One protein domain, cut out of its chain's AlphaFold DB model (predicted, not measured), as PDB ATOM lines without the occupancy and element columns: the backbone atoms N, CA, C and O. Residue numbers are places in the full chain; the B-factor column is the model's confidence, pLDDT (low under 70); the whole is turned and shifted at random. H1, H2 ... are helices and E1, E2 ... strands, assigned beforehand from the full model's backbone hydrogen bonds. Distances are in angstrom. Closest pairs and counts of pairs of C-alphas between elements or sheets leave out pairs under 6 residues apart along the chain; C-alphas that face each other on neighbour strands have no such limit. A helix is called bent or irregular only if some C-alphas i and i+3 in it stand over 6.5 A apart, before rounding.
ATOM      1  N   ALA A  24     204.225 245.794 215.674       93.94
ATOM      2  CA  ALA A  24     203.699 244.745 214.803       93.94
ATOM      3  C   ALA A  24     204.657 243.542 214.704       93.94
ATOM      4  O   ALA A  24     204.216 242.404 214.875       93.94
ATOM      5  N   LYS A  25     205.967 243.770 214.502       95.06
ATOM      6  CA  LYS A  25     206.982 242.700 214.582       95.06
ATOM      7  C   LYS A  25     206.987 242.065 215.979       95.06
ATOM      8  O   LYS A  25     206.867 240.848 216.087       95.06
ATOM      9  N   LEU A  26     207.043 242.871 217.043       95.88
ATOM     10  CA  LEU A  26     207.078 242.382 218.427       95.88
ATOM     11  C   LEU A  26     205.850 241.531 218.788       95.88
ATOM     12  O   LEU A  26     205.997 240.472 219.401       95.88
ATOM     13  N   LYS A  27     204.647 241.959 218.388       95.88
ATOM     14  CA  LYS A  27     203.412 241.197 218.592       95.88
ATOM     15  C   LYS A  27     203.460 239.851 217.863       95.88
ATOM     16  O   LYS A  27     203.251 238.823 218.502       95.88
ATOM     17  N   ASN A  28     203.787 239.848 216.569       95.38
ATOM     18  CA  ASN A  28     203.862 238.622 215.769       95.38
ATOM     19  C   ASN A  28     204.879 237.620 216.353       95.38
ATOM     20  O   ASN A  28     204.634 236.413 216.364       95.38
ATOM     21  N   LEU A  29     206.005 238.114 216.879       94.25
ATOM     22  CA  LEU A  29     207.001 237.287 217.561       94.25
ATOM     23  C   LEU A  29     206.457 236.712 218.879       94.25
ATOM     24  O   LEU A  29     206.617 235.519 219.113       94.25
ATOM     25  N   LYS A  30     205.763 237.502 219.707       94.44
ATOM     26  CA  LYS A  30     205.139 237.015 220.957       94.44
ATOM     27  C   LYS A  30     204.030 235.987 220.725       94.44
ATOM     28  O   LYS A  30     203.905 235.047 221.502       94.44
ATOM     29  N   GLU A  31     203.256 236.132 219.652       93.94
ATOM     30  CA  GLU A  31     202.230 235.153 219.263       93.94
ATOM     31  C   GLU A  31     202.848 233.823 218.787       93.94
ATOM     32  O   GLU A  31     202.263 232.762 219.004       93.94
ATOM     33  N   LYS A  32     204.053 233.856 218.195       91.31
ATOM     34  CA  LYS A  32     204.801 232.663 217.761       91.31
ATOM     35  C   LYS A  32     205.616 232.005 218.883       91.31
ATOM     36  O   LYS A  32     205.693 230.779 218.946       91.31
ATOM     37  N   TYR A  33     206.217 232.804 219.763       89.44
ATOM     38  CA  TYR A  33     207.087 232.377 220.861       89.44
ATOM     39  C   TYR A  33     206.389 232.595 222.208       89.44
ATOM     40  O   TYR A  33     206.741 233.484 222.980       89.44
ATOM     41  N   THR A  34     205.392 231.758 222.499       81.94
ATOM     42  CA  THR A  34     204.501 231.894 223.669       81.94
ATOM     43  C   THR A  34     205.210 231.822 225.027       81.94
ATOM     44  O   THR A  34     204.691 232.339 226.013       81.94
ATOM     45  N   TRP A  35     206.410 231.234 225.088       83.62
ATOM     46  CA  TRP A  35     207.267 231.223 226.282       83.62
ATOM     47  C   TRP A  35     207.990 232.556 226.539       83.62
ATOM     48  O   TRP A  35     208.594 232.725 227.593       83.62
ATOM     49  N   GLY A  36     207.930 233.505 225.600       86.19
ATOM     50  CA  GLY A  36     208.520 234.839 225.719       86.19
ATOM     51  C   GLY A  36     209.930 234.998 225.150       86.19
ATOM     52  O   GLY A  36     210.333 236.135 224.931       86.19
ATOM     53  N   SER A  37     210.646 233.908 224.858       90.50
ATOM     54  CA  SER A  37     212.050 233.950 224.420       90.50
ATOM     55  C   SER A  37     212.302 233.264 223.076       90.50
ATOM     56  O   SER A  37     211.677 232.252 222.748       90.50
ATOM     57  N   ILE A  38     213.287 233.777 222.329       92.38
ATOM     58  CA  ILE A  38     213.879 233.120 221.153       92.38
ATOM     59  C   ILE A  38     215.313 232.691 221.486       92.38
ATOM     60  O   ILE A  38     216.110 233.512 221.936       92.38
ATOM     61  N   TYR A  39     215.662 231.429 221.220       90.00
ATOM     62  CA  TYR A  39     217.007 230.885 221.452       90.00
ATOM     63  C   TYR A  39     217.744 230.634 220.134       90.00
ATOM     64  O   TYR A  39     217.340 229.789 219.331       90.00
ATOM     65  N   ILE A  40     218.845 231.353 219.914       89.75
ATOM     66  CA  ILE A  40     219.667 231.261 218.701       89.75
ATOM     67  C   ILE A  40     220.945 230.503 219.047       89.75
ATOM     68  O   ILE A  40     221.692 230.938 219.918       89.75
ATOM     69  N   THR A  41     221.213 229.372 218.393       86.38
ATOM     70  CA  THR A  41     222.389 228.537 218.703       86.38
ATOM     71  C   THR A  41     223.606 228.896 217.848       86.38
ATOM     72  O   THR A  41     223.476 229.499 216.781       86.38
ATOM     73  N   TYR A  42     224.787 228.427 218.267       80.81
ATOM     74  CA  TYR A  42     226.050 228.499 217.511       80.81
ATOM     75  C   TYR A  42     225.922 228.223 215.997       80.81
ATOM     76  O   TYR A  42     226.525 228.894 215.161       80.81
ATOM     77  N   ILE A  43     225.071 227.262 215.638       82.56
ATOM     78  CA  ILE A  43     224.841 226.789 214.268       82.56
ATOM     79  C   ILE A  43     224.148 227.877 213.431       82.56
ATOM     80  O   ILE A  43     224.537 228.140 212.290       82.56
ATOM     81  N   SER A  44     223.171 228.568 214.027       85.62
ATOM     82  CA  SER A  44     222.542 229.748 213.434       85.62
ATOM     83  C   SER A  44     223.517 230.918 213.310       85.62
ATOM     84  O   SER A  44     223.430 231.639 212.321       85.62
ATOM     85  N   PHE A  45     224.481 231.098 214.226       85.50
ATOM     86  CA  PHE A  45     225.494 232.158 214.088       85.50
ATOM     87  C   PHE A  45     226.407 231.947 212.883       85.50
ATOM     88  O   PHE A  45     226.732 232.922 212.213       85.50
ATOM     89  N   ILE A  46     226.809 230.707 212.579       85.56
ATOM     90  CA  ILE A  46     227.599 230.403 211.374       85.56
ATOM     91  C   ILE A  46     226.790 230.759 210.121       85.56
ATOM     92  O   ILE A  46     227.261 231.521 209.277       85.56
ATOM     93  N   ASN A  47     225.540 230.289 210.042       89.19
ATOM     94  CA  ASN A  47     224.645 230.568 208.917       89.19
ATOM     95  C   ASN A  47     224.386 232.084 208.752       89.19
ATOM     96  O   ASN A  47     224.568 232.617 207.658       89.19
ATOM     97  N   LEU A  48     224.050 232.799 209.834       91.75
ATOM     98  CA  LEU A  48     223.869 234.260 209.846       91.75
ATOM     99  C   LEU A  48     225.154 235.012 209.466       91.75
ATOM    100  O   LEU A  48     225.091 235.959 208.689       91.75
ATOM    101  N   ARG A  49     226.327 234.585 209.953       90.44
ATOM    102  CA  ARG A  49     227.627 235.189 209.600       90.44
ATOM    103  C   ARG A  49     227.944 235.096 208.116       90.44
ATOM    104  O   ARG A  49     228.576 236.014 207.603       90.44
ATOM    105  N   SER A  50     227.580 234.002 207.455       90.94
ATOM    106  CA  SER A  50     227.808 233.847 206.015       90.94
ATOM    107  C   SER A  50     226.749 234.578 205.188       90.94
ATOM    108  O   SER A  50     227.094 235.196 204.189       90.94
ATOM    109  N   ILE A  51     225.491 234.612 205.641       93.88
ATOM    110  CA  ILE A  51     224.430 235.442 205.040       93.88
ATOM    111  C   ILE A  51     224.796 236.932 205.078       93.88
ATOM    112  O   ILE A  51     224.738 237.609 204.061       93.88
ATOM    113  N   LEU A  52     225.246 237.440 206.229       93.56
ATOM    114  CA  LEU A  52     225.612 238.850 206.431       93.56
ATOM    115  C   LEU A  52     226.999 239.221 205.857       93.56
ATOM    116  O   LEU A  52     227.567 240.247 206.239       93.56
ATOM    117  N   LYS A  53     227.538 238.375 204.969       91.00
ATOM    118  CA  LYS A  53     228.758 238.563 204.161       91.00
ATOM    119  C   LYS A  53     228.556 238.263 202.672       91.00
ATOM    120  O   LYS A  53     229.474 238.461 201.885       91.00
ATOM    121  N   ASP A  54     227.397 237.732 202.305       91.94
ATOM    122  CA  ASP A  54     226.976 237.522 200.928       91.94
ATOM    123  C   ASP A  54     226.304 238.826 200.488       91.94
ATOM    124  O   ASP A  54     225.214 239.140 200.962       91.94
ATOM    125  N   ASP A  55     226.973 239.626 199.648       92.38
ATOM    126  CA  ASP A  55     226.523 240.986 199.305       92.38
ATOM    127  C   ASP A  55     225.085 241.021 198.756       92.38
ATOM    128  O   ASP A  55     224.347 241.973 199.007       92.38
ATOM    129  N   GLN A  56     224.651 239.968 198.051       92.81
ATOM    130  CA  GLN A  56     223.296 239.881 197.500       92.81
ATOM    131  C   GLN A  56     222.259 239.659 198.609       92.81
ATOM    132  O   GLN A  56     221.213 240.314 198.630       92.81
ATOM    133  N   LYS A  57     222.556 238.767 199.562       94.38
ATOM    134  CA  LYS A  57     221.666 238.471 200.698       94.38
ATOM    135  C   LYS A  57     221.672 239.596 201.727       94.38
ATOM    136  O   LYS A  57     220.609 239.959 202.229       94.38
ATOM    137  N   LEU A  58     222.834 240.193 201.985       94.44
ATOM    138  CA  LEU A  58     222.980 241.372 202.831       94.44
ATOM    139  C   LEU A  58     222.174 242.550 202.268       94.44
ATOM    140  O   LEU A  58     221.406 243.144 203.017       94.44
ATOM    141  N   HIS A  59     222.255 242.828 200.962       94.19
ATOM    142  CA  HIS A  59     221.465 243.889 200.328       94.19
ATOM    143  C   HIS A  59     219.949 243.654 200.457       94.19
ATOM    144  O   HIS A  59     219.213 244.570 200.828       94.19
ATOM    145  N   TYR A  60     219.476 242.421 200.230       94.94
ATOM    146  CA  TYR A  60     218.068 242.060 200.446       94.94
ATOM    147  C   TYR A  60     217.631 242.290 201.905       94.94
ATOM    148  O   TYR A  60     216.581 242.879 202.159       94.94
ATOM    149  N   ILE A  61     218.457 241.875 202.871       95.19
ATOM    150  CA  ILE A  61     218.196 242.020 204.311       95.19
ATOM    151  C   ILE A  61     218.215 243.499 204.743       95.19
ATOM    152  O   ILE A  61     217.333 243.930 205.482       95.19
ATOM    153  N   GLN A  62     219.142 244.311 204.235       93.62
ATOM    154  CA  GLN A  62     219.166 245.765 204.462       93.62
ATOM    155  C   GLN A  62     217.927 246.480 203.892       93.62
ATOM    156  O   GLN A  62     217.579 247.563 204.351       93.62
ATOM    157  N   GLY A  63     217.221 245.866 202.937       92.88
ATOM    158  CA  GLY A  63     215.916 246.325 202.460       92.88
ATOM    159  C   GLY A  63     214.730 245.993 203.380       92.88
ATOM    160  O   GLY A  63     213.604 246.348 203.037       92.88
ATOM    161  N   GLN A  64     214.935 245.287 204.502       94.00
ATOM    162  CA  GLN A  64     213.877 244.791 205.408       94.00
ATOM    163  C   GLN A  64     214.099 245.138 206.899       94.00
ATOM    164  O   GLN A  64     213.156 245.069 207.697       94.00
ATOM    165  N   TYR A  65     215.329 245.509 207.271       94.44
ATOM    166  CA  TYR A  65     215.775 245.760 208.647       94.44
ATOM    167  C   TYR A  65     216.608 247.041 208.732       94.44
ATOM    168  O   TYR A  65     217.233 247.450 207.752       94.44
ATOM    169  N   THR A  66     216.660 247.678 209.905       92.94
ATOM    170  CA  THR A  66     217.417 248.934 210.052       92.94
ATOM    171  C   THR A  66     218.930 248.709 209.981       92.94
ATOM    172  O   THR A  66     219.461 247.716 210.484       92.94
ATOM    173  N   GLN A  67     219.656 249.667 209.394       92.81
ATOM    174  CA  GLN A  67     221.119 249.597 209.285       92.81
ATOM    175  C   GLN A  67     221.812 249.546 210.662       92.81
ATOM    176  O   GLN A  67     222.884 248.953 210.767       92.81
ATOM    177  N   SER A  68     221.191 250.110 211.710       93.81
ATOM    178  CA  SER A  68     221.631 249.944 213.106       93.81
ATOM    179  C   SER A  68     221.618 248.470 213.500       93.81
ATOM    180  O   SER A  68     222.658 247.910 213.834       93.81
ATOM    181  N   SER A  69     220.465 247.818 213.362       95.25
ATOM    182  CA  SER A  69     220.240 246.444 213.819       95.25
ATOM    183  C   SER A  69     221.131 245.440 213.086       95.25
ATOM    184  O   SER A  69     221.701 244.536 213.700       95.25
ATOM    185  N   ILE A  70     221.327 245.637 211.777       96.00
ATOM    186  CA  ILE A  70     222.243 244.822 210.970       96.00
ATOM    187  C   ILE A  70     223.704 245.033 211.387       96.00
ATOM    188  O   ILE A  70     224.412 244.047 211.602       96.00
ATOM    189  N   ALA A  71     224.154 246.279 211.574       94.69
ATOM    190  CA  ALA A  71     225.518 246.562 212.029       94.69
ATOM    191  C   ALA A  71     225.776 246.037 213.454       94.69
ATOM    192  O   ALA A  71     226.823 245.444 213.716       94.69
ATOM    193  N   THR A  72     224.803 246.185 214.355       95.56
ATOM    194  CA  THR A  72     224.809 245.666 215.729       95.56
ATOM    195  C   THR A  72     224.960 244.141 215.752       95.56
ATOM    196  O   THR A  72     225.822 243.613 216.465       95.56
ATOM    197  N   LEU A  73     224.200 243.422 214.918       94.62
ATOM    198  CA  LEU A  73     224.314 241.968 214.778       94.62
ATOM    199  C   LEU A  73     225.645 241.547 214.130       94.62
ATOM    200  O   LEU A  73     226.300 240.630 214.628       94.62
ATOM    201  N   GLN A  74     226.089 242.222 213.065       93.75
ATOM    202  CA  GLN A  74     227.382 241.957 212.415       93.75
ATOM    203  C   GLN A  74     228.565 242.169 213.372       93.75
ATOM    204  O   GLN A  74     229.478 241.338 213.406       93.75
ATOM    205  N   ALA A  75     228.552 243.237 214.175       91.56
ATOM    206  CA  ALA A  75     229.581 243.523 215.171       91.56
ATOM    207  C   ALA A  75     229.616 242.448 216.269       91.56
ATOM    208  O   ALA A  75     230.686 241.920 216.586       91.56
ATOM    209  N   PHE A  76     228.445 242.060 216.790       90.94
ATOM    210  CA  PHE A  76     228.322 240.982 217.772       90.94
ATOM    211  C   PHE A  76     228.859 239.652 217.221       90.94
ATOM    212  O   PHE A  76     229.773 239.061 217.795       90.94
ATOM    213  N   LEU A  77     228.364 239.211 216.062       89.00
ATOM    214  CA  LEU A  77     228.778 237.960 215.418       89.00
ATOM    215  C   LEU A  77     230.267 237.938 215.030       89.00
ATOM    216  O   LEU A  77     230.874 236.866 214.977       89.00
ATOM    217  N   SER A  78     230.866 239.102 214.761       85.94
ATOM    218  CA  SER A  78     232.292 239.222 214.439       85.94
ATOM    219  C   SER A  78     233.185 239.098 215.674       85.94
ATOM    220  O   SER A  78     234.223 238.441 215.591       85.94
ATOM    221  N   ARG A  79     232.772 239.651 216.827       82.75
ATOM    222  CA  ARG A  79     233.510 239.551 218.103       82.75
ATOM    223  C   ARG A  79     233.797 238.098 218.488       82.75
ATOM    224  O   ARG A  79     234.913 237.781 218.883       82.75
ATOM    225  N   TYR A  80     232.820 237.214 218.307       74.12
ATOM    226  CA  TYR A  80     232.923 235.796 218.670       74.12
ATOM    227  C   TYR A  80     233.337 234.888 217.495       74.12
ATOM    228  O   TYR A  80     233.153 233.675 217.554       74.12
ATOM    229  N   LYS A  81     233.920 235.445 216.416       69.50
ATOM    230  CA  LYS A  81     234.472 234.639 215.308       69.50
ATOM    231  C   LYS A  81     235.754 233.893 215.686       69.50
ATOM    232  O   LYS A  81     235.970 232.800 215.170       69.50
ATOM    233  N   SER A  82     236.598 234.505 216.514       59.44
ATOM    234  CA  SER A  82     237.958 234.031 216.818       59.44
ATOM    235  C   SER A  82     238.176 233.756 218.311       59.44
ATOM    236  O   SER A  82     239.315 233.643 218.753       59.44
ATOM    237  N   ALA A  83     237.090 233.705 219.086       60.50
ATOM    238  CA  ALA A  83     237.112 233.384 220.506       60.50
ATOM    239  C   ALA A  83     237.565 231.927 220.721       60.50
ATOM    240  O   ALA A  83     237.276 231.062 219.888       60.50
ATOM    241  N   GLY A  84     238.253 231.644 221.832       58.16
ATOM    242  CA  GLY A  84     238.614 230.266 222.185       58.16
ATOM    243  C   GLY A  84     237.369 229.385 222.363       58.16
ATOM    244  O   GLY A  84     236.271 229.893 222.578       58.16
ATOM    245  N   SER A  85     237.502 228.056 222.332       59.41
ATOM    246  CA  SER A  85     236.348 227.151 222.514       59.41
ATOM    247  C   SER A  85     235.579 227.412 223.821       59.41
ATOM    248  O   SER A  85     234.352 227.339 223.833       59.41
ATOM    249  N   SER A  86     236.289 227.817 224.878       56.00
ATOM    250  CA  SER A  86     235.762 228.270 226.173       56.00
ATOM    251  C   SER A  86     234.995 229.600 226.145       56.00
ATOM    252  O   SER A  86     234.153 229.824 227.006       56.00
ATOM    253  N   GLU A  87     235.302 230.475 225.186       60.88
ATOM    254  CA  GLU A  87     234.757 231.835 225.025       60.88
ATOM    255  C   GLU A  87     233.775 231.941 223.841       60.88
ATOM    256  O   GLU A  87     233.222 233.006 223.558       60.88
ATOM    257  N   SER A  88     233.580 230.843 223.107       71.12
ATOM    258  CA  SER A  88     232.562 230.733 222.066       71.12
ATOM    259  C   SER A  88     231.159 230.878 222.667       71.12
ATOM    260  O   SER A  88     230.944 230.583 223.839       71.12
ATOM    261  N   ILE A  89     230.177 231.318 221.877       76.00
ATOM    262  CA  ILE A  89     228.788 231.406 222.348       76.00
ATOM    263  C   ILE A  89     228.070 230.087 222.063       76.00
ATOM    264  O   ILE A  89     227.979 229.669 220.908       76.00
ATOM    265  N   ALA A  90     227.489 229.475 223.095       78.12
ATOM    266  CA  ALA A  90     226.596 228.330 222.951       78.12
ATOM    267  C   ALA A  90     225.232 228.764 222.381       78.12
ATOM    268  O   ALA A  90     224.770 228.202 221.380       78.12
ATOM    269  N   PHE A  91     224.616 229.788 222.987       84.44
ATOM    270  CA  PHE A  91     223.396 230.427 222.485       84.44
ATOM    271  C   PHE A  91     223.254 231.910 222.880       84.44
ATOM    272  O   PHE A  91     223.863 232.375 223.844       84.44
ATOM    273  N   ILE A  92     222.418 232.631 222.128       90.06
ATOM    274  CA  ILE A  92     221.806 233.919 222.487       90.06
ATOM    275  C   ILE A  92     220.365 233.623 222.909       90.06
ATOM    276  O   ILE A  92     219.673 232.873 222.221       90.06
ATOM    277  N   GLU A  93     219.914 234.226 224.003       92.69
ATOM    278  CA  GLU A  93     218.495 234.404 224.310       92.69
ATOM    279  C   GLU A  93     218.066 235.818 223.907       92.69
ATOM    280  O   GLU A  93     218.785 236.791 224.146       92.69
ATOM    281  N   ILE A  94     216.877 235.937 223.322       95.44
ATOM    282  CA  ILE A  94     216.188 237.212 223.142       95.44
ATOM    283  C   ILE A  94     214.849 237.135 223.882       95.44
ATOM    284  O   ILE A  94     213.934 236.462 223.406       95.44
ATOM    285  N   ASP A  95     214.748 237.805 225.034       95.56
ATOM    286  CA  ASP A  95     213.524 237.921 225.838       95.56
ATOM    287  C   ASP A  95     212.646 239.023 225.225       95.56
ATOM    288  O   ASP A  95     212.913 240.223 225.342       95.56
ATOM    289  N   LEU A  96     211.570 238.609 224.557       94.56
ATOM    290  CA  LEU A  96     210.594 239.486 223.914       94.56
ATOM    291  C   LEU A  96     209.716 240.215 224.943       94.56
ATOM    292  O   LEU A  96     209.179 241.286 224.655       94.56
ATOM    293  N   ASN A  97     209.520 239.649 226.136       94.06
ATOM    294  CA  ASN A  97     208.678 240.228 227.181       94.06
ATOM    295  C   ASN A  97     209.338 241.454 227.812       94.06
ATOM    296  O   ASN A  97     208.687 242.493 227.928       94.06
ATOM    297  N   ARG A  98     210.631 241.363 228.136       95.69
ATOM    298  CA  ARG A  98     211.450 242.493 228.603       95.69
ATOM    299  C   ARG A  98     211.931 243.375 227.453       95.69
ATOM    300  O   ARG A  98     212.109 244.582 227.642       95.69
ATOM    301  N   ILE A  99     212.064 242.795 226.260       96.69
ATOM    302  CA  ILE A  99     212.731 243.378 225.091       96.69
ATOM    303  C   ILE A  99     214.216 243.593 225.422       96.69
ATOM    304  O   ILE A  99     214.731 244.710 225.423       96.69
ATOM    305  N   GLU A 100     214.866 242.485 225.778       97.19
ATOM    306  CA  GLU A 100     216.264 242.377 226.202       97.19
ATOM    307  C   GLU A 100     216.932 241.201 225.470       97.19
ATOM    308  O   GLU A 100     216.260 240.276 225.013       97.19
ATOM    309  N   ALA A 101     218.260 241.223 225.355       95.94
ATOM    310  CA  ALA A 101     219.029 240.123 224.780       95.94
ATOM    311  C   ALA A 101     220.194 239.739 225.697       95.94
ATOM    312  O   ALA A 101     220.761 240.579 226.399       95.94
ATOM    313  N   GLY A 102     220.559 238.462 225.679       93.50
ATOM    314  CA  GLY A 102     221.608 237.887 226.510       93.50
ATOM    315  C   GLY A 102     222.299 236.723 225.805       93.50
ATOM    316  O   GLY A 102     221.776 236.186 224.833       93.50
ATOM    317  N   TYR A 103     223.479 236.316 226.263       90.50
ATOM    318  CA  TYR A 103     224.168 235.140 225.726       90.50
ATOM    319  C   TYR A 103     224.764 234.258 226.820       90.50
ATOM    320  O   TYR A 103     224.941 234.683 227.965       90.50
ATOM    321  N   LYS A 104     225.076 233.019 226.435       86.38
ATOM    322  CA  LYS A 104     225.737 232.032 227.286       86.38
ATOM    323  C   LYS A 104     226.851 231.308 226.535       86.38
ATOM    324  O   LYS A 104     226.668 230.881 225.392       86.38
ATOM    325  N   SER A 105     227.990 231.151 227.190       83.19
ATOM    326  CA  SER A 105     229.175 230.410 226.747       83.19
ATOM    327  C   SER A 105     229.103 228.948 227.229       83.19
ATOM    328  O   SER A 105     228.485 228.685 228.263       83.19
ATOM    329  N   PRO A 106     229.742 227.966 226.556       76.00
ATOM    330  CA  PRO A 106     229.748 226.563 226.990       76.00
ATOM    331  C   PRO A 106     230.254 226.323 228.419       76.00
ATOM    332  O   PRO A 106     229.888 225.322 229.029       76.00
ATOM    333  N   ASN A 107     231.086 227.231 228.940       74.62
ATOM    334  CA  ASN A 107     231.722 227.124 230.253       74.62
ATOM    335  C   ASN A 107     231.008 227.935 231.356       74.62
ATOM    336  O   ASN A 107     231.509 227.996 232.480       74.62
ATOM    337  N   ASP A 108     229.851 228.545 231.077       74.50
ATOM    338  CA  ASP A 108     229.116 229.358 232.055       74.50
ATOM    339  C   ASP A 108     228.340 228.457 233.035       74.50
ATOM    340  O   ASP A 108     227.134 228.243 232.894       74.50
ATOM    341  N   ILE A 109     229.053 227.915 234.031       68.94
ATOM    342  CA  ILE A 109     228.545 226.956 235.036       68.94
ATOM    343  C   ILE A 109     227.417 227.550 235.900       68.94
ATOM    344  O   ILE A 109     226.513 226.829 236.323       68.94
ATOM    345  N   GLY A 110     227.442 228.858 236.172       63.19
ATOM    346  CA  GLY A 110     226.323 229.546 236.820       63.19
ATOM    347  C   GLY A 110     225.140 229.682 235.859       63.19
ATOM    348  O   GLY A 110     225.342 229.977 234.687       63.19
ATOM    349  N   GLY A 111     223.902 229.520 236.335       65.69
ATOM    350  CA  GLY A 111     222.688 229.606 235.498       65.69
ATOM    351  C   GLY A 111     222.397 230.982 234.876       65.69
ATOM    352  O   GLY A 111     221.460 231.113 234.098       65.69
ATOM    353  N   GLU A 112     223.200 231.995 235.201       82.38
ATOM    354  CA  GLU A 112     223.107 233.366 234.696       82.38
ATOM    355  C   GLU A 112     223.354 233.462 233.177       82.38
ATOM    356  O   GLU A 112     223.970 232.585 232.560       82.38
ATOM    357  N   ILE A 113     222.846 234.536 232.569       85.62
ATOM    358  CA  ILE A 113     222.950 234.846 231.138       85.62
ATOM    359  C   ILE A 113     223.529 236.257 231.025       85.62
ATOM    360  O   ILE A 113     223.007 237.197 231.621       85.62
ATOM    361  N   THR A 114     224.617 236.421 230.269       90.44
ATOM    362  CA  THR A 114     225.309 237.713 230.158       90.44
ATOM    363  C   THR A 114     224.531 238.653 229.241       90.44
ATOM    364  O   THR A 114     224.388 238.378 228.049       90.44
ATOM    365  N   THR A 115     224.038 239.769 229.781       93.69
ATOM    366  CA  THR A 115     223.275 240.781 229.033       93.69
ATOM    367  C   THR A 115     224.073 241.350 227.857       93.69
ATOM    368  O   THR A 115     225.238 241.728 227.995       93.69
ATOM    369  N   ILE A 116     223.420 241.480 226.703       94.12
ATOM    370  CA  ILE A 116     223.945 242.181 225.531       94.12
ATOM    371  C   ILE A 116     223.333 243.594 225.509       94.12
ATOM    372  O   ILE A 116     222.108 243.713 225.510       94.12
ATOM    373  N   PRO A 117     224.133 244.678 225.465       94.62
ATOM    374  CA  PRO A 117     223.630 246.054 225.517       94.62
ATOM    375  C   PRO A 117     223.102 246.539 224.150       94.62
ATOM    376  O   PRO A 117     223.591 247.520 223.592       94.62
ATOM    377  N   TRP A 118     222.123 245.829 223.587       95.62
ATOM    378  CA  TRP A 118     221.378 246.242 222.392       95.62
ATOM    379  C   TRP A 118     220.256 247.227 222.752       95.62
ATOM    380  O   TRP A 118     219.742 247.208 223.873       95.62
ATOM    381  N   SER A 119     219.849 248.093 221.816       96.06
ATOM    382  CA  SER A 119     218.653 248.918 222.024       96.06
ATOM    383  C   SER A 119     217.379 248.078 221.877       96.06
ATOM    384  O   SER A 119     217.385 247.028 221.235       96.06
ATOM    385  N   LYS A 120     216.251 248.551 222.424       96.06
ATOM    386  CA  LYS A 120     214.962 247.849 222.286       96.06
ATOM    387  C   LYS A 120     214.459 247.771 220.838       96.06
ATOM    388  O   LYS A 120     213.674 246.881 220.527       96.06
ATOM    389  N   GLU A 121     214.918 248.666 219.963       95.94
ATOM    390  CA  GLU A 121     214.671 248.578 218.521       95.94
ATOM    391  C   GLU A 121     215.520 247.459 217.902       95.94
ATOM    392  O   GLU A 121     214.958 246.541 217.302       95.94
ATOM    393  N   ASP A 122     216.842 247.466 218.140       96.81
ATOM    394  CA  ASP A 122     217.747 246.429 217.618       96.81
ATOM    395  C   ASP A 122     217.328 245.031 218.103       96.81
ATOM    396  O   ASP A 122     217.355 244.085 217.325       96.81
ATOM    397  N   VAL A 123     216.878 244.889 219.358       97.00
ATOM    398  CA  VAL A 123     216.361 243.622 219.906       97.00
ATOM    399  C   VAL A 123     215.202 243.066 219.068       97.00
ATOM    400  O   VAL A 123     215.219 241.883 218.736       97.00
ATOM    401  N   VAL A 124     214.211 243.886 218.698       97.19
ATOM    402  CA  VAL A 124     213.032 243.424 217.934       97.19
ATOM    403  C   VAL A 124     213.364 243.183 216.462       97.19
ATOM    404  O   VAL A 124     212.901 242.203 215.878       97.19
ATOM    405  N   GLU A 125     214.195 244.031 215.862       97.19
ATOM    406  CA  GLU A 125     214.636 243.874 214.475       97.19
ATOM    407  C   GLU A 125     215.544 242.639 214.299       97.19
ATOM    408  O   GLU A 125     215.340 241.851 213.373       97.19
ATOM    409  N   ILE A 126     216.484 242.402 215.225       97.00
ATOM    410  CA  ILE A 126     217.334 241.200 215.247       97.00
ATOM    411  C   ILE A 126     216.504 239.947 215.556       97.00
ATOM    412  O   ILE A 126     216.744 238.907 214.940       97.00
ATOM    413  N   ALA A 127     215.516 240.026 216.456       96.56
ATOM    414  CA  ALA A 127     214.610 238.913 216.741       96.56
ATOM    415  C   ALA A 127     213.821 238.473 215.499       96.56
ATOM    416  O   ALA A 127     213.747 237.277 215.222       96.56
ATOM    417  N   ASP A 128     213.285 239.416 214.720       97.06
ATOM    418  CA  ASP A 128     212.547 239.100 213.494       97.06
ATOM    419  C   ASP A 128     213.458 238.539 212.387       97.06
ATOM    420  O   ASP A 128     213.096 237.548 211.752       97.06
ATOM    421  N   LEU A 129     214.676 239.068 212.211       96.62
ATOM    422  CA  LEU A 129     215.672 238.492 211.293       96.62
ATOM    423  C   LEU A 129     216.059 237.057 211.695       96.62
ATOM    424  O   LEU A 129     216.123 236.153 210.853       96.62
ATOM    425  N   CYS A 130     216.282 236.828 212.990       95.25
ATOM    426  CA  CYS A 130     216.562 235.500 213.526       95.25
ATOM    427  C   CYS A 130     215.368 234.546 213.356       95.25
ATOM    428  O   CYS A 130     215.570 233.380 213.027       95.25
ATOM    429  N   ASP A 131     214.133 235.031 213.496       94.75
ATOM    430  CA  ASP A 131     212.916 234.259 213.233       94.75
ATOM    431  C   ASP A 131     212.830 233.775 211.775       94.75
ATOM    432  O   ASP A 131     212.549 232.592 211.527       94.75
ATOM    433  N   LYS A 132     213.120 234.648 210.796       95.00
ATOM    434  CA  LYS A 132     213.165 234.246 209.377       95.00
ATOM    435  C   LYS A 132     214.252 233.202 209.140       95.00
ATOM    436  O   LYS A 132     213.991 232.196 208.477       95.00
ATOM    437  N   GLN A 133     215.431 233.386 209.739       94.31
ATOM    438  CA  GLN A 133     216.535 232.433 209.641       94.31
ATOM    439  C   GLN A 133     216.193 231.069 210.252       94.31
ATOM    440  O   GLN A 133     216.375 230.056 209.580       94.31
ATOM    441  N   LEU A 134     215.657 231.014 211.474       91.75
ATOM    442  CA  LEU A 134     215.246 229.762 212.121       91.75
ATOM    443  C   LEU A 134     214.127 229.053 211.347       91.75
ATOM    444  O   LEU A 134     214.142 227.827 211.210       91.75
ATOM    445  N   THR A 135     213.180 229.812 210.792       91.75
ATOM    446  CA  THR A 135     212.099 229.270 209.955       91.75
ATOM    447  C   THR A 135     212.659 228.648 208.670       91.75
ATOM    448  O   THR A 135     212.334 227.505 208.342       91.75
ATOM    449  N   ALA A 136     213.572 229.341 207.981       92.50
ATOM    450  CA  ALA A 136     214.244 228.818 206.793       92.50
ATOM    451  C   ALA A 136     215.124 227.592 207.114       92.50
ATOM    452  O   ALA A 136     215.091 226.598 206.390       92.50
ATOM    453  N   PHE A 137     215.854 227.607 208.235       90.44
ATOM    454  CA  PHE A 137     216.690 226.486 208.680       90.44
ATOM    455  C   PHE A 137     215.856 225.258 209.090       90.44
ATOM    456  O   PHE A 137     216.263 224.116 208.878       90.44
ATOM    457  N   THR A 138     214.640 225.470 209.598       90.12
ATOM    458  CA  THR A 138     213.665 224.394 209.846       90.12
ATOM    459  C   THR A 138     213.185 223.770 208.532       90.12
ATOM    460  O   THR A 138     213.159 222.546 208.403       90.12
ATOM    461  N   TYR A 139     212.884 224.584 207.515       93.12
ATOM    462  CA  TYR A 139     212.555 224.100 206.167       93.12
ATOM    463  C   TYR A 139     213.728 223.349 205.505       93.12
ATOM    464  O   TYR A 139     213.512 222.321 204.858       93.12
ATOM    465  N   LEU A 140     214.965 223.801 205.734       93.81
ATOM    466  CA  LEU A 140     216.200 223.129 205.318       93.81
ATOM    467  C   LEU A 140     216.313 221.736 205.949       93.81
ATOM    468  O   LEU A 140     216.423 220.747 205.224       93.81
ATOM    469  N   ASN A 141     216.204 221.636 207.277       90.50
ATOM    470  CA  ASN A 141     216.271 220.365 208.007       90.50
ATOM    471  C   ASN A 141     215.159 219.389 207.581       90.50
ATOM    472  O   ASN A 141     215.423 218.206 207.356       90.50
ATOM    473  N   ASN A 142     213.931 219.879 207.394       92.31
ATOM    474  CA  ASN A 142     212.798 219.072 206.925       92.31
ATOM    475  C   ASN A 142     212.980 218.592 205.473       92.31
ATOM    476  O   ASN A 142     212.556 217.493 205.119       92.31
ATOM    477  N   THR A 143     213.631 219.394 204.627       94.81
ATOM    478  CA  THR A 143     213.963 219.019 203.244       94.81
ATOM    479  C   THR A 143     215.078 217.978 203.207       94.81
ATOM    480  O   THR A 143     214.924 216.957 202.540       94.81
ATOM    481  N   LEU A 144     216.149 218.176 203.978       93.88
ATOM    482  CA  LEU A 144     217.248 217.216 204.098       93.88
ATOM    483  C   LEU A 144     216.774 215.864 204.650       93.88
ATOM    484  O   LEU A 144     217.159 214.825 204.124       93.88
ATOM    485  N   SER A 145     215.901 215.876 205.663       92.06
ATOM    486  CA  SER A 145     215.289 214.660 206.221       92.06
ATOM    487  C   SER A 145     214.506 213.883 205.167       92.06
ATOM    488  O   SER A 145     214.638 212.668 205.064       92.06
ATOM    489  N   ALA A 146     213.710 214.591 204.362       92.94
ATOM    490  CA  ALA A 146     212.876 213.978 203.337       92.94
ATOM    491  C   ALA A 146     213.682 213.436 202.142       92.94
ATOM    492  O   ALA A 146     213.273 212.454 201.532       92.94
ATOM    493  N   ILE A 147     214.836 214.040 201.838       94.50
ATOM    494  CA  ILE A 147     215.789 213.537 200.839       94.50
ATOM    495  C   ILE A 147     216.530 212.306 201.378       94.50
ATOM    496  O   ILE A 147     216.513 211.259 200.742       94.50
ATOM    497  N   ASN A 148     217.142 212.403 202.562       92.06
ATOM    498  CA  ASN A 148     217.958 211.326 203.136       92.06
ATOM    499  C   ASN A 148     217.132 210.089 203.544       92.06
ATOM    500  O   ASN A 148     217.670 208.989 203.586       92.06
ATOM    501  N   GLY A 149     215.849 210.266 203.877       90.00
ATOM    502  CA  GLY A 149     214.900 209.180 204.148       90.00
ATOM    503  C   GLY A 149     214.039 208.776 202.945       90.00
ATOM    504  O   GLY A 149     213.078 208.038 203.133       90.00
ATOM    505  N   ASP A 150     214.331 209.311 201.753       89.62
ATOM    506  CA  ASP A 150     213.610 209.095 200.489       89.62
ATOM    507  C   ASP A 150     212.067 209.191 200.571       89.62
ATOM    508  O   ASP A 150     211.323 208.480 199.897       89.62
ATOM    509  N   SER A 151     211.556 210.084 201.423       89.88
ATOM    510  CA  SER A 151     210.125 210.171 201.743       89.88
ATOM    511  C   SER A 151     209.330 211.120 200.838       89.88
ATOM    512  O   SER A 151     208.148 211.366 201.083       89.88
ATOM    513  N   ILE A 152     209.955 211.658 199.782       92.00
ATOM    514  CA  ILE A 152     209.325 212.536 198.784       92.00
ATOM    515  C   ILE A 152     209.792 212.217 197.349       92.00
ATOM    516  O   ILE A 152     210.945 211.837 197.148       92.00
ATOM    517  N   PRO A 153     208.948 212.429 196.316       93.12
ATOM    518  CA  PRO A 153     209.365 212.303 194.917       93.12
ATOM    519  C   PRO A 153     210.510 213.257 194.544       93.12
ATOM    520  O   PRO A 153     210.575 214.381 195.047       93.12
ATOM    521  N   LEU A 154     211.360 212.860 193.587       94.25
ATOM    522  CA  LEU A 154     212.518 213.654 193.139       94.25
ATOM    523  C   LEU A 154     212.153 215.069 192.666       94.25
ATOM    524  O   LEU A 154     212.916 216.005 192.891       94.25
ATOM    525  N   SER A 155     210.993 215.247 192.034       94.12
ATOM    526  CA  SER A 155     210.502 216.556 191.590       94.12
ATOM    527  C   SER A 155     210.119 217.471 192.757       94.12
ATOM    528  O   SER A 155     210.443 218.658 192.740       94.12
ATOM    529  N   ILE A 156     209.524 216.914 193.817       95.50
ATOM    530  CA  ILE A 156     209.248 217.630 195.070       95.50
ATOM    531  C   ILE A 156     210.555 217.953 195.807       95.50
ATOM    532  O   ILE A 156     210.694 219.049 196.349       95.50
ATOM    533  N   ALA A 157     211.532 217.040 195.795       96.25
ATOM    534  CA  ALA A 157     212.858 217.289 196.351       96.25
ATOM    535  C   ALA A 157     213.581 218.434 195.617       96.25
ATOM    536  O   ALA A 157     213.998 219.387 196.271       96.25
ATOM    537  N   LEU A 158     213.638 218.412 194.278       96.19
ATOM    538  CA  LEU A 158     214.213 219.499 193.471       96.19
ATOM    539  C   LEU A 158     213.512 220.840 193.731       96.19
ATOM    540  O   LEU A 158     214.183 221.854 193.905       96.19
ATOM    541  N   PHE A 159     212.177 220.857 193.798       96.19
ATOM    542  CA  PHE A 159     211.421 222.069 194.123       96.19
ATOM    543  C   PHE A 159     211.826 222.647 195.488       96.19
ATOM    544  O   PHE A 159     212.130 223.835 195.587       96.19
ATOM    545  N   ARG A 160     211.915 221.810 196.532       96.75
ATOM    546  CA  ARG A 160     212.365 222.250 197.865       96.75
ATOM    547  C   ARG A 160     213.826 222.718 197.877       96.75
ATOM    548  O   ARG A 160     214.135 223.694 198.554       96.75
ATOM    549  N   VAL A 161     214.710 222.064 197.120       96.56
ATOM    550  CA  VAL A 161     216.124 222.463 196.969       96.56
ATOM    551  C   VAL A 161     216.244 223.831 196.292       96.56
ATOM    552  O   VAL A 161     216.987 224.677 196.781       96.56
ATOM    553  N   ASN A 162     215.474 224.098 195.236       94.88
ATOM    554  CA  ASN A 162     215.472 225.405 194.572       94.88
ATOM    555  C   ASN A 162     214.937 226.512 195.500       94.88
ATOM    556  O   ASN A 162     215.577 227.548 195.645       94.88
ATOM    557  N   ASN A 163     213.857 226.256 196.249       94.50
ATOM    558  CA  ASN A 163     213.350 227.207 197.251       94.50
ATOM    559  C   ASN A 163     214.372 227.528 198.367       94.50
ATOM    560  O   ASN A 163     214.286 228.581 198.995       94.50
ATOM    561  N   LEU A 164     215.329 226.628 198.639       95.06
ATOM    562  CA  LEU A 164     216.455 226.876 199.550       95.06
ATOM    563  C   LEU A 164     217.595 227.661 198.880       95.06
ATOM    564  O   LEU A 164     218.237 228.461 199.555       95.06
ATOM    565  N   LYS A 165     217.836 227.448 197.578       92.81
ATOM    566  CA  LYS A 165     218.827 228.180 196.766       92.81
ATOM    567  C   LYS A 165     218.528 229.678 196.744       92.81
ATOM    568  O   LYS A 165     219.423 230.489 196.967       92.81
ATOM    569  N   ASP A 166     217.256 230.014 196.538       89.38
ATOM    570  CA  ASP A 166     216.778 231.386 196.351       89.38
ATOM    571  C   ASP A 166     216.464 232.098 197.691       89.38
ATOM    572  O   ASP A 166     215.961 233.222 197.716       89.38
ATOM    573  N   SER A 167     216.751 231.460 198.834       94.38
ATOM    574  CA  SER A 167     216.454 232.006 200.161       94.38
ATOM    575  C   SER A 167     217.569 232.920 200.680       94.38
ATOM    576  O   SER A 167     218.660 232.464 201.025       94.38
ATOM    577  N   ALA A 168     217.259 234.207 200.864       95.19
ATOM    578  CA  ALA A 168     218.156 235.165 201.521       95.19
ATOM    579  C   ALA A 168     218.516 234.785 202.975       95.19
ATOM    580  O   ALA A 168     219.520 235.251 203.507       95.19
ATOM    581  N   TYR A 169     217.727 233.912 203.610       95.88
ATOM    582  CA  TYR A 169     217.891 233.487 205.003       95.88
ATOM    583  C   TYR A 169     218.658 232.156 205.164       95.88
ATOM    584  O   TYR A 169     218.779 231.639 206.280       95.88
ATOM    585  N   ILE A 170     219.215 231.616 204.072       94.62
ATOM    586  CA  ILE A 170     220.063 230.415 204.045       94.62
ATOM    587  C   ILE A 170     221.452 230.765 203.496       94.62
ATOM    588  O   ILE A 170     221.599 231.382 202.436       94.62
ATOM    589  N   SER A 171     222.505 230.358 204.209       93.62
ATOM    590  CA  SER A 171     223.872 230.534 203.724       93.62
ATOM    591  C   SER A 171     224.168 229.581 202.565       93.62
ATOM    592  O   SER A 171     223.566 228.512 202.434       93.62
ATOM    593  N   THR A 172     225.103 229.955 201.696       92.44
ATOM    594  CA  THR A 172     225.425 229.164 200.499       92.44
ATOM    595  C   THR A 172     226.052 227.811 200.880       92.44
ATOM    596  O   THR A 172     225.809 226.807 200.213       92.44
ATOM    597  N   GLU A 173     226.750 227.746 202.018       91.88
ATOM    598  CA  GLU A 173     227.224 226.515 202.665       91.88
ATOM    599  C   GLU A 173     226.072 225.621 203.145       91.88
ATOM    600  O   GLU A 173     226.090 224.408 202.926       91.88
ATOM    601  N   ALA A 174     225.056 226.211 203.785       92.12
ATOM    602  CA  ALA A 174     223.897 225.486 204.298       92.12
ATOM    603  C   ALA A 174     223.025 224.929 203.156       92.12
ATOM    604  O   ALA A 174     222.643 223.757 203.190       92.12
ATOM    605  N   TYR A 175     222.791 225.720 202.101       94.44
ATOM    606  CA  TYR A 175     222.171 225.247 200.857       94.44
ATOM    607  C   TYR A 175     222.965 224.083 200.239       94.44
ATOM    608  O   TYR A 175     222.390 223.040 199.914       94.44
ATOM    609  N   TYR A 176     224.291 224.225 200.130       93.75
ATOM    610  CA  TYR A 176     225.164 223.215 199.534       93.75
ATOM    611  C   TYR A 176     225.080 221.848 200.239       93.75
ATOM    612  O   TYR A 176     225.136 220.816 199.566       93.75
ATOM    613  N   ILE A 177     224.880 221.807 201.564       92.25
ATOM    614  CA  ILE A 177     224.666 220.548 202.305       92.25
ATOM    615  C   ILE A 177     223.456 219.780 201.747       92.25
ATOM    616  O   ILE A 177     223.571 218.587 201.468       92.25
ATOM    617  N   VAL A 178     222.321 220.456 201.537       94.75
ATOM    618  CA  VAL A 178     221.098 219.820 201.016       94.75
ATOM    619  C   VAL A 178     221.218 219.508 199.527       94.75
ATOM    620  O   VAL A 178     220.827 218.422 199.096       94.75
ATOM    621  N   ALA A 179     221.827 220.405 198.748       95.81
ATOM    622  CA  ALA A 179     222.102 220.172 197.335       95.81
ATOM    623  C   ALA A 179     222.988 218.927 197.121       95.81
ATOM    624  O   ALA A 179     222.714 218.128 196.225       95.81
ATOM    625  N   LYS A 180     223.991 218.688 197.980       95.12
ATOM    626  CA  LYS A 180     224.850 217.492 197.899       95.12
ATOM    627  C   LYS A 180     224.089 216.200 198.223       95.12
ATOM    628  O   LYS A 180     224.273 215.213 197.513       95.12
ATOM    629  N   SER A 181     223.199 216.206 199.221       94.94
ATOM    630  CA  SER A 181     222.286 215.075 199.472       94.94
ATOM    631  C   SER A 181     221.337 214.827 198.296       94.94
ATOM    632  O   SER A 181     221.135 213.682 197.902       94.94
ATOM    633  N   PHE A 182     220.797 215.880 197.671       97.38
ATOM    634  CA  PHE A 182     219.943 215.715 196.494       97.38
ATOM    635  C   PHE A 182     220.718 215.165 195.282       97.38
ATOM    636  O   PHE A 182     220.222 214.273 194.597       97.38
ATOM    637  N   ARG A 183     221.965 215.610 195.055       96.12
ATOM    638  CA  ARG A 183     222.864 215.058 194.020       96.12
ATOM    639  C   ARG A 183     223.126 213.560 194.225       96.12
ATOM    640  O   ARG A 183     223.184 212.830 193.233       96.12
ATOM    641  N   ALA A 184     223.252 213.102 195.473       94.56
ATOM    642  CA  ALA A 184     223.362 211.678 195.799       94.56
ATOM    643  C   ALA A 184     222.070 210.920 195.443       94.56
ATOM    644  O   ALA A 184     222.124 210.013 194.615       94.56
ATOM    645  N   LEU A 185     220.906 211.370 195.931       95.00
ATOM    646  CA  LEU A 185     219.608 210.732 195.659       95.00
ATOM    647  C   LEU A 185     219.268 210.666 194.154       95.00
ATOM    648  O   LEU A 185     218.749 209.663 193.667       95.00
ATOM    649  N   VAL A 186     219.600 211.711 193.384       94.94
ATOM    650  CA  VAL A 186     219.494 211.725 191.910       94.94
ATOM    651  C   VAL A 186     220.373 210.641 191.273       94.94
ATOM    652  O   VAL A 186     219.956 210.000 190.309       94.94
ATOM    653  N   SER A 187     221.567 210.405 191.819       93.38
ATOM    654  CA  SER A 187     222.514 209.404 191.310       93.38
ATOM    655  C   SER A 187     222.075 207.977 191.660       93.38
ATOM    656  O   SER A 187     222.095 207.102 190.798       93.38
ATOM    657  N   GLU A 188     221.589 207.752 192.882       93.81
ATOM    658  CA  GLU A 188     220.985 206.482 193.321       93.81
ATOM    659  C   GLU A 188     219.752 206.124 192.477       93.81
ATOM    660  O   GLU A 188     219.570 204.977 192.065       93.81
ATOM    661  N   LYS A 189     218.935 207.126 192.132       92.38
ATOM    662  CA  LYS A 189     217.734 206.970 191.299       92.38
ATOM    663  C   LYS A 189     217.980 207.112 189.794       92.38
ATOM    664  O   LYS A 189     217.013 207.193 189.035       92.38
ATOM    665  N   ALA A 190     219.232 207.064 189.329       92.31
ATOM    666  CA  ALA A 190     219.575 207.188 187.908       92.31
ATOM    667  C   ALA A 190     218.810 206.193 187.007       92.31
ATOM    668  O   ALA A 190     218.353 206.563 185.926       92.31
ATOM    669  N   ALA A 191     218.586 204.958 187.474       92.31
ATOM    670  CA  ALA A 191     217.823 203.936 186.748       92.31
ATOM    671  C   ALA A 191     216.322 204.264 186.582       92.31
ATOM    672  O   ALA A 191     215.683 203.775 185.652       92.31
ATOM    673  N   LEU A 192     215.757 205.112 187.451       90.75
ATOM    674  CA  LEU A 192     214.365 205.569 187.372       90.75
ATOM    675  C   LEU A 192     214.207 206.803 186.475       90.75
ATOM    676  O   LEU A 192     213.106 207.072 185.999       90.75
ATOM    677  N   MET A 193     215.293 207.533 186.187       91.25
ATOM    678  CA  MET A 193     215.262 208.762 185.381       91.25
ATOM    679  C   MET A 193     214.526 208.631 184.041       91.25
ATOM    680  O   MET A 193     213.805 209.568 183.711       91.25
ATOM    681  N   PRO A 194     214.609 207.525 183.269       94.12
ATOM    682  CA  PRO A 194     213.853 207.385 182.022       94.12
ATOM    683  C   PRO A 194     212.331 207.519 182.179       94.12
ATOM    684  O   PRO A 194     211.678 207.924 181.221       94.12
ATOM    685  N   GLN A 195     211.780 207.236 183.365       93.25
ATOM    686  CA  GLN A 195     210.341 207.276 183.655       93.25
ATOM    687  C   GLN A 195     209.810 208.706 183.874       93.25
ATOM    688  O   GLN A 195     208.609 208.937 183.759       93.25
ATOM    689  N   TYR A 196     210.686 209.671 184.173       93.25
ATOM    690  CA  TYR A 196     210.290 211.051 184.459       93.25
ATOM    691  C   TYR A 196     209.975 211.861 183.180       93.25
ATOM    692  O   TYR A 196     210.593 211.631 182.131       93.25
ATOM    693  N   PRO A 197     209.068 212.858 183.251       95.75
ATOM    694  CA  PRO A 197     208.779 213.783 182.151       95.75
ATOM    695  C   PRO A 197     210.024 214.485 181.582       95.75
ATOM    696  O   PRO A 197     210.985 214.772 182.296       95.75
ATOM    697  N   ILE A 198     210.015 214.814 180.281       94.88
ATOM    698  CA  ILE A 198     211.168 215.414 179.572       94.88
ATOM    699  C   ILE A 198     211.664 216.701 180.255       94.88
ATOM    700  O   ILE A 198     212.870 216.886 180.416       94.88
ATOM    701  N   ASN A 199     210.740 217.561 180.682       95.00
ATOM    702  CA  ASN A 199     211.004 218.799 181.414       95.00
ATOM    703  C   ASN A 199     211.658 218.553 182.783       95.00
ATOM    704  O   ASN A 199     212.579 219.282 183.145       95.00
ATOM    705  N   GLU A 200     211.240 217.519 183.518       94.00
ATOM    706  CA  GLU A 200     211.831 217.159 184.814       94.00
ATOM    707  C   GLU A 200     213.230 216.561 184.637       94.00
ATOM    708  O   GLU A 200     214.172 217.014 185.281       94.00
ATOM    709  N   ARG A 201     213.417 215.654 183.667       94.81
ATOM    710  CA  ARG A 201     214.745 215.115 183.307       94.81
ATOM    711  C   ARG A 201     215.722 216.214 182.879       94.81
ATOM    712  O   ARG A 201     216.902 216.151 183.211       94.81
ATOM    713  N   ALA A 202     215.244 217.234 182.165       95.38
ATOM    714  CA  ALA A 202     216.042 218.410 181.825       95.38
ATOM    715  C   ALA A 202     216.333 219.300 183.049       95.38
ATOM    716  O   ALA A 202     217.413 219.880 183.134       95.38
ATOM    717  N   ALA A 203     215.404 219.401 184.004       95.69
ATOM    718  CA  ALA A 203     215.606 220.149 185.242       95.69
ATOM    719  C   ALA A 203     216.630 219.472 186.170       95.69
ATOM    720  O   ALA A 203     217.525 220.165 186.651       95.69
ATOM    721  N   PHE A 204     216.575 218.142 186.334       96.25
ATOM    722  CA  PHE A 204     217.604 217.378 187.050       96.25
ATOM    723  C   PHE A 204     218.982 217.588 186.406       96.25
ATOM    724  O   PHE A 204     219.885 218.049 187.091       96.25
ATOM    725  N   LYS A 205     219.113 217.431 185.079       95.12
ATOM    726  CA  LYS A 205     220.392 217.650 184.367       95.12
ATOM    727  C   LYS A 205     220.953 219.069 184.452       95.12
ATOM    728  O   LYS A 205     222.171 219.249 184.408       95.12
ATOM    729  N   ARG A 206     220.097 220.092 184.565       95.81
ATOM    730  CA  ARG A 206     220.554 221.463 184.858       95.81
ATOM    731  C   ARG A 206     221.080 221.569 186.284       95.81
ATOM    732  O   ARG A 206     222.187 222.064 186.457       95.81
ATOM    733  N   PHE A 207     220.347 221.036 187.265       96.19
ATOM    734  CA  PHE A 207     220.813 220.969 188.649       96.19
ATOM    735  C   PHE A 207     222.137 220.195 188.776       96.19
ATOM    736  O   PHE A 207     223.049 220.697 189.421       96.19
ATOM    737  N   GLU A 208     222.281 219.029 188.130       95.00
ATOM    738  CA  GLU A 208     223.533 218.255 188.090       95.00
ATOM    739  C   GLU A 208     224.697 219.130 187.606       95.00
ATOM    740  O   GLU A 208     225.699 219.270 188.303       95.00
ATOM    741  N   LYS A 209     224.539 219.787 186.448       94.19
ATOM    742  CA  LYS A 209     225.574 220.645 185.856       94.19
ATOM    743  C   LYS A 209     225.909 221.860 186.729       94.19
ATOM    744  O   LYS A 209     227.083 222.179 186.889       94.19
ATOM    745  N   GLU A 210     224.901 222.538 187.276       92.25
ATOM    746  CA  GLU A 210     225.095 223.677 188.182       92.25
ATOM    747  C   GLU A 210     225.785 223.245 189.483       92.25
ATOM    748  O   GLU A 210     226.671 223.948 189.969       92.25
ATOM    749  N   PHE A 211     225.419 222.090 190.044       93.62
ATOM    750  CA  PHE A 211     226.044 221.555 191.250       93.62
ATOM    751  C   PHE A 211     227.512 221.206 191.000       93.62
ATOM    752  O   PHE A 211     228.377 221.677 191.732       93.62
ATOM    753  N   ASP A 212     227.802 220.446 189.943       90.62
ATOM    754  CA  ASP A 212     229.153 219.969 189.638       90.62
ATOM    755  C   ASP A 212     230.113 221.141 189.309       90.62
ATOM    756  O   ASP A 212     231.298 221.088 189.638       90.62
ATOM    757  N   GLN A 213     229.603 222.247 188.744       87.25
ATOM    758  CA  GLN A 213     230.357 223.502 188.577       87.25
ATOM    759  C   GLN A 213     230.669 224.197 189.914       87.25
ATOM    760  O   GLN A 213     231.781 224.692 190.104       87.25
ATOM    761  N   ASN A 214     229.711 224.238 190.844       84.75
ATOM    762  CA  ASN A 214     229.893 224.886 192.146       84.75
ATOM    763  C   ASN A 214     230.728 224.037 193.124       84.75
ATOM    764  O   ASN A 214     231.479 224.605 193.915       84.75
ATOM    765  N   ASP A 215     230.652 222.702 193.063       87.62
ATOM    766  CA  ASP A 215     231.412 221.796 193.941       87.62
ATOM    767  C   ASP A 215     232.925 222.029 193.797       87.62
ATOM    768  O   ASP A 215     233.619 222.133 194.801       87.62
ATOM    769  N   LEU A 216     233.431 222.246 192.576       78.38
ATOM    770  CA  LEU A 216     234.849 222.552 192.321       78.38
ATOM    771  C   LEU A 216     235.311 223.876 192.966       78.38
ATOM    772  O   LEU A 216     236.392 223.940 193.559       78.38
ATOM    773  N   MET A 217     234.485 224.926 192.893       78.50
ATOM    774  CA  MET A 217     234.761 226.222 193.533       78.50
ATOM    775  C   MET A 217     234.712 226.119 195.068       78.50
ATOM    776  O   MET A 217     235.518 226.716 195.777       78.50
ATOM    777  N   ILE A 218     233.790 225.315 195.594       79.75
ATOM    778  CA  ILE A 218     233.643 225.051 197.030       79.75
ATOM    779  C   ILE A 218     234.815 224.208 197.560       79.75
ATOM    780  O   ILE A 218     235.375 224.503 198.616       79.75
ATOM    781  N   MET A 219     235.265 223.207 196.798       74.81
ATOM    782  CA  MET A 219     236.398 222.340 197.144       74.81
ATOM    783  C   MET A 219     237.768 223.036 197.075       74.81
ATOM    784  O   MET A 219     238.771 222.428 197.453       74.81
ATOM    785  N   SER A 220     237.825 224.306 196.669       78.75
ATOM    786  CA  SER A 220     239.034 225.144 196.660       78.75
ATOM    787  C   SER A 220     239.003 226.303 197.676       78.75
ATOM    788  O   SER A 220     239.970 227.055 197.770       78.75
ATOM    789  N   ASN A 221     237.942 226.426 198.485       84.88
ATOM    790  CA  ASN A 221     237.762 227.506 199.464       84.88
ATOM    791  C   ASN A 221     237.728 226.958 200.908       84.88
ATOM    792  O   ASN A 221     236.690 226.496 201.383       84.88
ATOM    793  N   GLU A 222     238.862 227.000 201.620       80.50
ATOM    794  CA  GLU A 222     238.981 226.425 202.977       80.50
ATOM    795  C   GLU A 222     238.004 227.026 204.015       80.50
ATOM    796  O   GLU A 222     237.311 226.240 204.665       80.50
ATOM    797  N   PRO A 223     237.827 228.361 204.143       79.75
ATOM    798  CA  PRO A 223     236.798 228.931 205.025       79.75
ATOM    799  C   PRO A 223     235.375 228.421 204.747       79.75
ATOM    800  O   PRO A 223     234.579 228.247 205.670       79.75
ATOM    801  N   PHE A 224     235.044 228.151 203.480       81.81
ATOM    802  CA  PHE A 224     233.741 227.605 203.094       81.81
ATOM    803  C   PHE A 224     233.604 226.127 203.512       81.81
ATOM    804  O   PHE A 224     232.549 225.716 203.997       81.81
ATOM    805  N   LYS A 225     234.678 225.326 203.405       82.69
ATOM    806  CA  LYS A 225     234.721 223.937 203.910       82.69
ATOM    807  C   LYS A 225     234.567 223.859 205.426       82.69
ATOM    808  O   LYS A 225     233.840 222.990 205.911       82.69
ATOM    809  N   GLU A 226     235.229 224.752 206.161       82.56
ATOM    810  CA  GLU A 226     235.144 224.843 207.622       82.56
ATOM    811  C   GLU A 226     233.694 225.107 208.058       82.56
ATOM    812  O   GLU A 226     233.108 224.286 208.769       82.56
ATOM    813  N   ASN A 227     233.064 226.152 207.507       82.75
ATOM    814  CA  ASN A 227     231.647 226.455 207.727       82.75
ATOM    815  C   ASN A 227     230.730 225.249 207.401       82.75
ATOM    816  O   ASN A 227     229.850 224.922 208.199       82.75
ATOM    817  N   ILE A 228     230.936 224.537 206.278       83.50
ATOM    818  CA  ILE A 228     230.171 223.310 205.952       83.50
ATOM    819  C   ILE A 228     230.336 222.241 207.043       83.50
ATOM    820  O   ILE A 228     229.358 221.587 207.417       83.50
ATOM    821  N   LEU A 229     231.560 222.009 207.525       84.06
ATOM    822  CA  LEU A 229     231.845 220.975 208.520       84.06
ATOM    823  C   LEU A 229     231.149 221.274 209.854       84.06
ATOM    824  O   LEU A 229     230.606 220.362 210.481       84.06
ATOM    825  N   GLU A 230     231.119 222.536 210.276       82.38
ATOM    826  CA  GLU A 230     230.414 222.958 211.488       82.38
ATOM    827  C   GLU A 230     228.890 222.897 211.333       82.38
ATOM    828  O   GLU A 230     228.206 222.308 212.176       82.38
ATOM    829  N   LEU A 231     228.356 223.398 210.215       82.88
ATOM    830  CA  LEU A 231     226.928 223.316 209.903       82.88
ATOM    831  C   LEU A 231     226.443 221.858 209.845       82.88
ATOM    832  O   LEU A 231     225.382 221.558 210.387       82.88
ATOM    833  N   LYS A 232     227.231 220.921 209.293       81.19
ATOM    834  CA  LYS A 232     226.903 219.480 209.294       81.19
ATOM    835  C   LYS A 232     226.810 218.881 210.700       81.19
ATOM    836  O   LYS A 232     225.862 218.144 210.972       81.19
ATOM    837  N   LYS A 233     227.748 219.207 211.605       77.31
ATOM    838  CA  LYS A 233     227.664 218.799 213.027       77.31
ATOM    839  C   LYS A 233     226.359 219.308 213.655       77.31
ATOM    840  O   LYS A 233     225.712 218.588 214.413       77.31
ATOM    841  N   GLY A 234     225.972 220.539 213.319       67.69
ATOM    842  CA  GLY A 234     224.783 221.202 213.841       67.69
ATOM    843  C   GLY A 234     223.455 220.645 213.337       67.69
ATOM    844  O   GLY A 234     222.585 220.300 214.136       67.69
ATOM    845  N   VAL A 235     223.309 220.524 212.018       65.06
ATOM    846  CA  VAL A 235     222.115 219.986 211.346       65.06
ATOM    847  C   VAL A 235     221.782 218.590 211.879       65.06
ATOM    848  O   VAL A 235     220.658 218.355 212.322       65.06
ATOM    849  N   ASN A 236     222.778 217.704 211.982       55.84
ATOM    850  CA  ASN A 236     222.594 216.364 212.545       55.84
ATOM    851  C   ASN A 236     222.109 216.379 214.011       55.84
ATOM    852  O   ASN A 236     221.401 215.463 214.423       55.84
ATOM    853  N   LYS A 237     222.440 217.412 214.801       55.28
ATOM    854  CA  LYS A 237     221.995 217.543 216.200       55.28
ATOM    855  C   LYS A 237     220.555 218.061 216.316       55.28
ATOM    856  O   LYS A 237     219.806 217.566 217.158       55.28
ATOM    857  N   TYR A 238     220.131 218.983 215.446       48.59
ATOM    858  CA  TYR A 238     218.729 219.433 215.377       48.59
ATOM    859  C   TYR A 238     217.767 218.292 215.004       48.59
ATOM    860  O   TYR A 238     216.679 218.196 215.571       48.59
ATOM    861  N   LEU A 239     218.189 217.385 214.116       37.94
ATOM    862  CA  LEU A 239     217.412 216.194 213.744       37.94
ATOM    863  C   LEU A 239     217.186 215.217 214.912       37.94
ATOM    864  O   LEU A 239     216.213 214.468 214.897       37.94
ATOM    865  N   ILE A 240     218.042 215.229 215.938       32.25
ATOM    866  CA  ILE A 240     217.876 214.391 217.136       32.25
ATOM    867  C   ILE A 240     216.893 215.046 218.118       32.25
ATOM    868  O   ILE A 240     215.991 214.376 218.618       32.25
TER     869      ILE A 240
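What this domain is: This is residues 24 to 240 of the 250 residues of an uncharacterized protein of Chitinophaga silvisoli (UniProt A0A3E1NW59). At one end of an elongated body, a small antiparallel sheet, order E1 - E2 - E3 - E4, has the first part of the long helix H5 over one face; H5 runs on into the other half, where H6 and H7 fold back and forth beside it as a bundle. H10 crosses H7 and H2, H9 crosses H7, and H8 makes the far tip. The 217 printed residues, with ten named helices and four named strands in the order H1 E1 H2 H3 H4 E2 E3 E4 H5 H6 H7 H8 H9 H10, are mixed, helices and strands. The whole is compact, with a radius of gyration of the C-alphas of 19.0 A, and spans 58 by 38 by 33 A.

Where its parts are: Look for the sheet in E1, residues 37 to 41, E2, 91 to 95, E3, 100 to 104, and E4, 114 to 116. Find C-alpha 120 at (214.962, 247.849, 222.286); from there H5, residues 120 to 148, runs 41.3 A to C-alpha 148 at (217.958, 211.326, 203.136). Before it come H1, 24 to 32, H2, 42 to 51, H3, 55 to 62, and H4, 67 to 79; after it H6, 154 to 165, H7, 172 to 188, 24.2 A long, H8, 190 to 195, H9, 198 to 218, 30.0 A, and H10, 222 to 240, 28.1 A, ending at (217.876, 214.391, 217.136). H8 is irregular: C-alphas 191 and 194 are 7.1 A apart.

How they stand to each other: E2 E3 E4 form a meander, each strand the antiparallel neighbour of the one before. See N 40 and O 92 at 2.9 A between E1 and E2, N 93 and O 102 at 2.8 A in the hairpin E2 and E3, and N 116 and O 101 at 2.8 A in the hairpin E3 and E4. H5 is on one face, two layers, at a height over the sheet of 8.9 A. H5, H6 and H7 form an up and down bundle, each helix running against the one before; the closest C-alphas of H5 and H7, Leu 144 and Val 178, are 5.6 A apart. H5, the hub, also touches H1, H2, H4 and H10; with H2 it only just does, with 3 pairs of C-alphas within 8 A. H2 and H10 touch at Ile 43 and Gly 234, their closest C-alphas, 5.6 A apart. H7 touches H9 at a steep tilt of 51 degrees, closest at C-alphas 183 and 208, 6.8 A. H3 is close to but not clearly touching H2 and H4, as H8 is to H9. Every O i to N i+4 pair is within hydrogen-bond range in H1, H2, H3, H4 and H6; the counts are 24 of 25 in H5, 12 of 13 in H7, 15 of 17 in H9, 14 of 15 in H10, and 0 of 2 in H8, where 2 of 3 O i to N i+3 pairs are.

The domain as a whole: The C-alphas farthest apart, Gly 110 and Ile 198, are 60.9 A apart. The printed part has no cut, and the one long link is H4 to E2. Look for pLDDT under 70 at residues 81 to 87, 109 to 111 and 234 to 240.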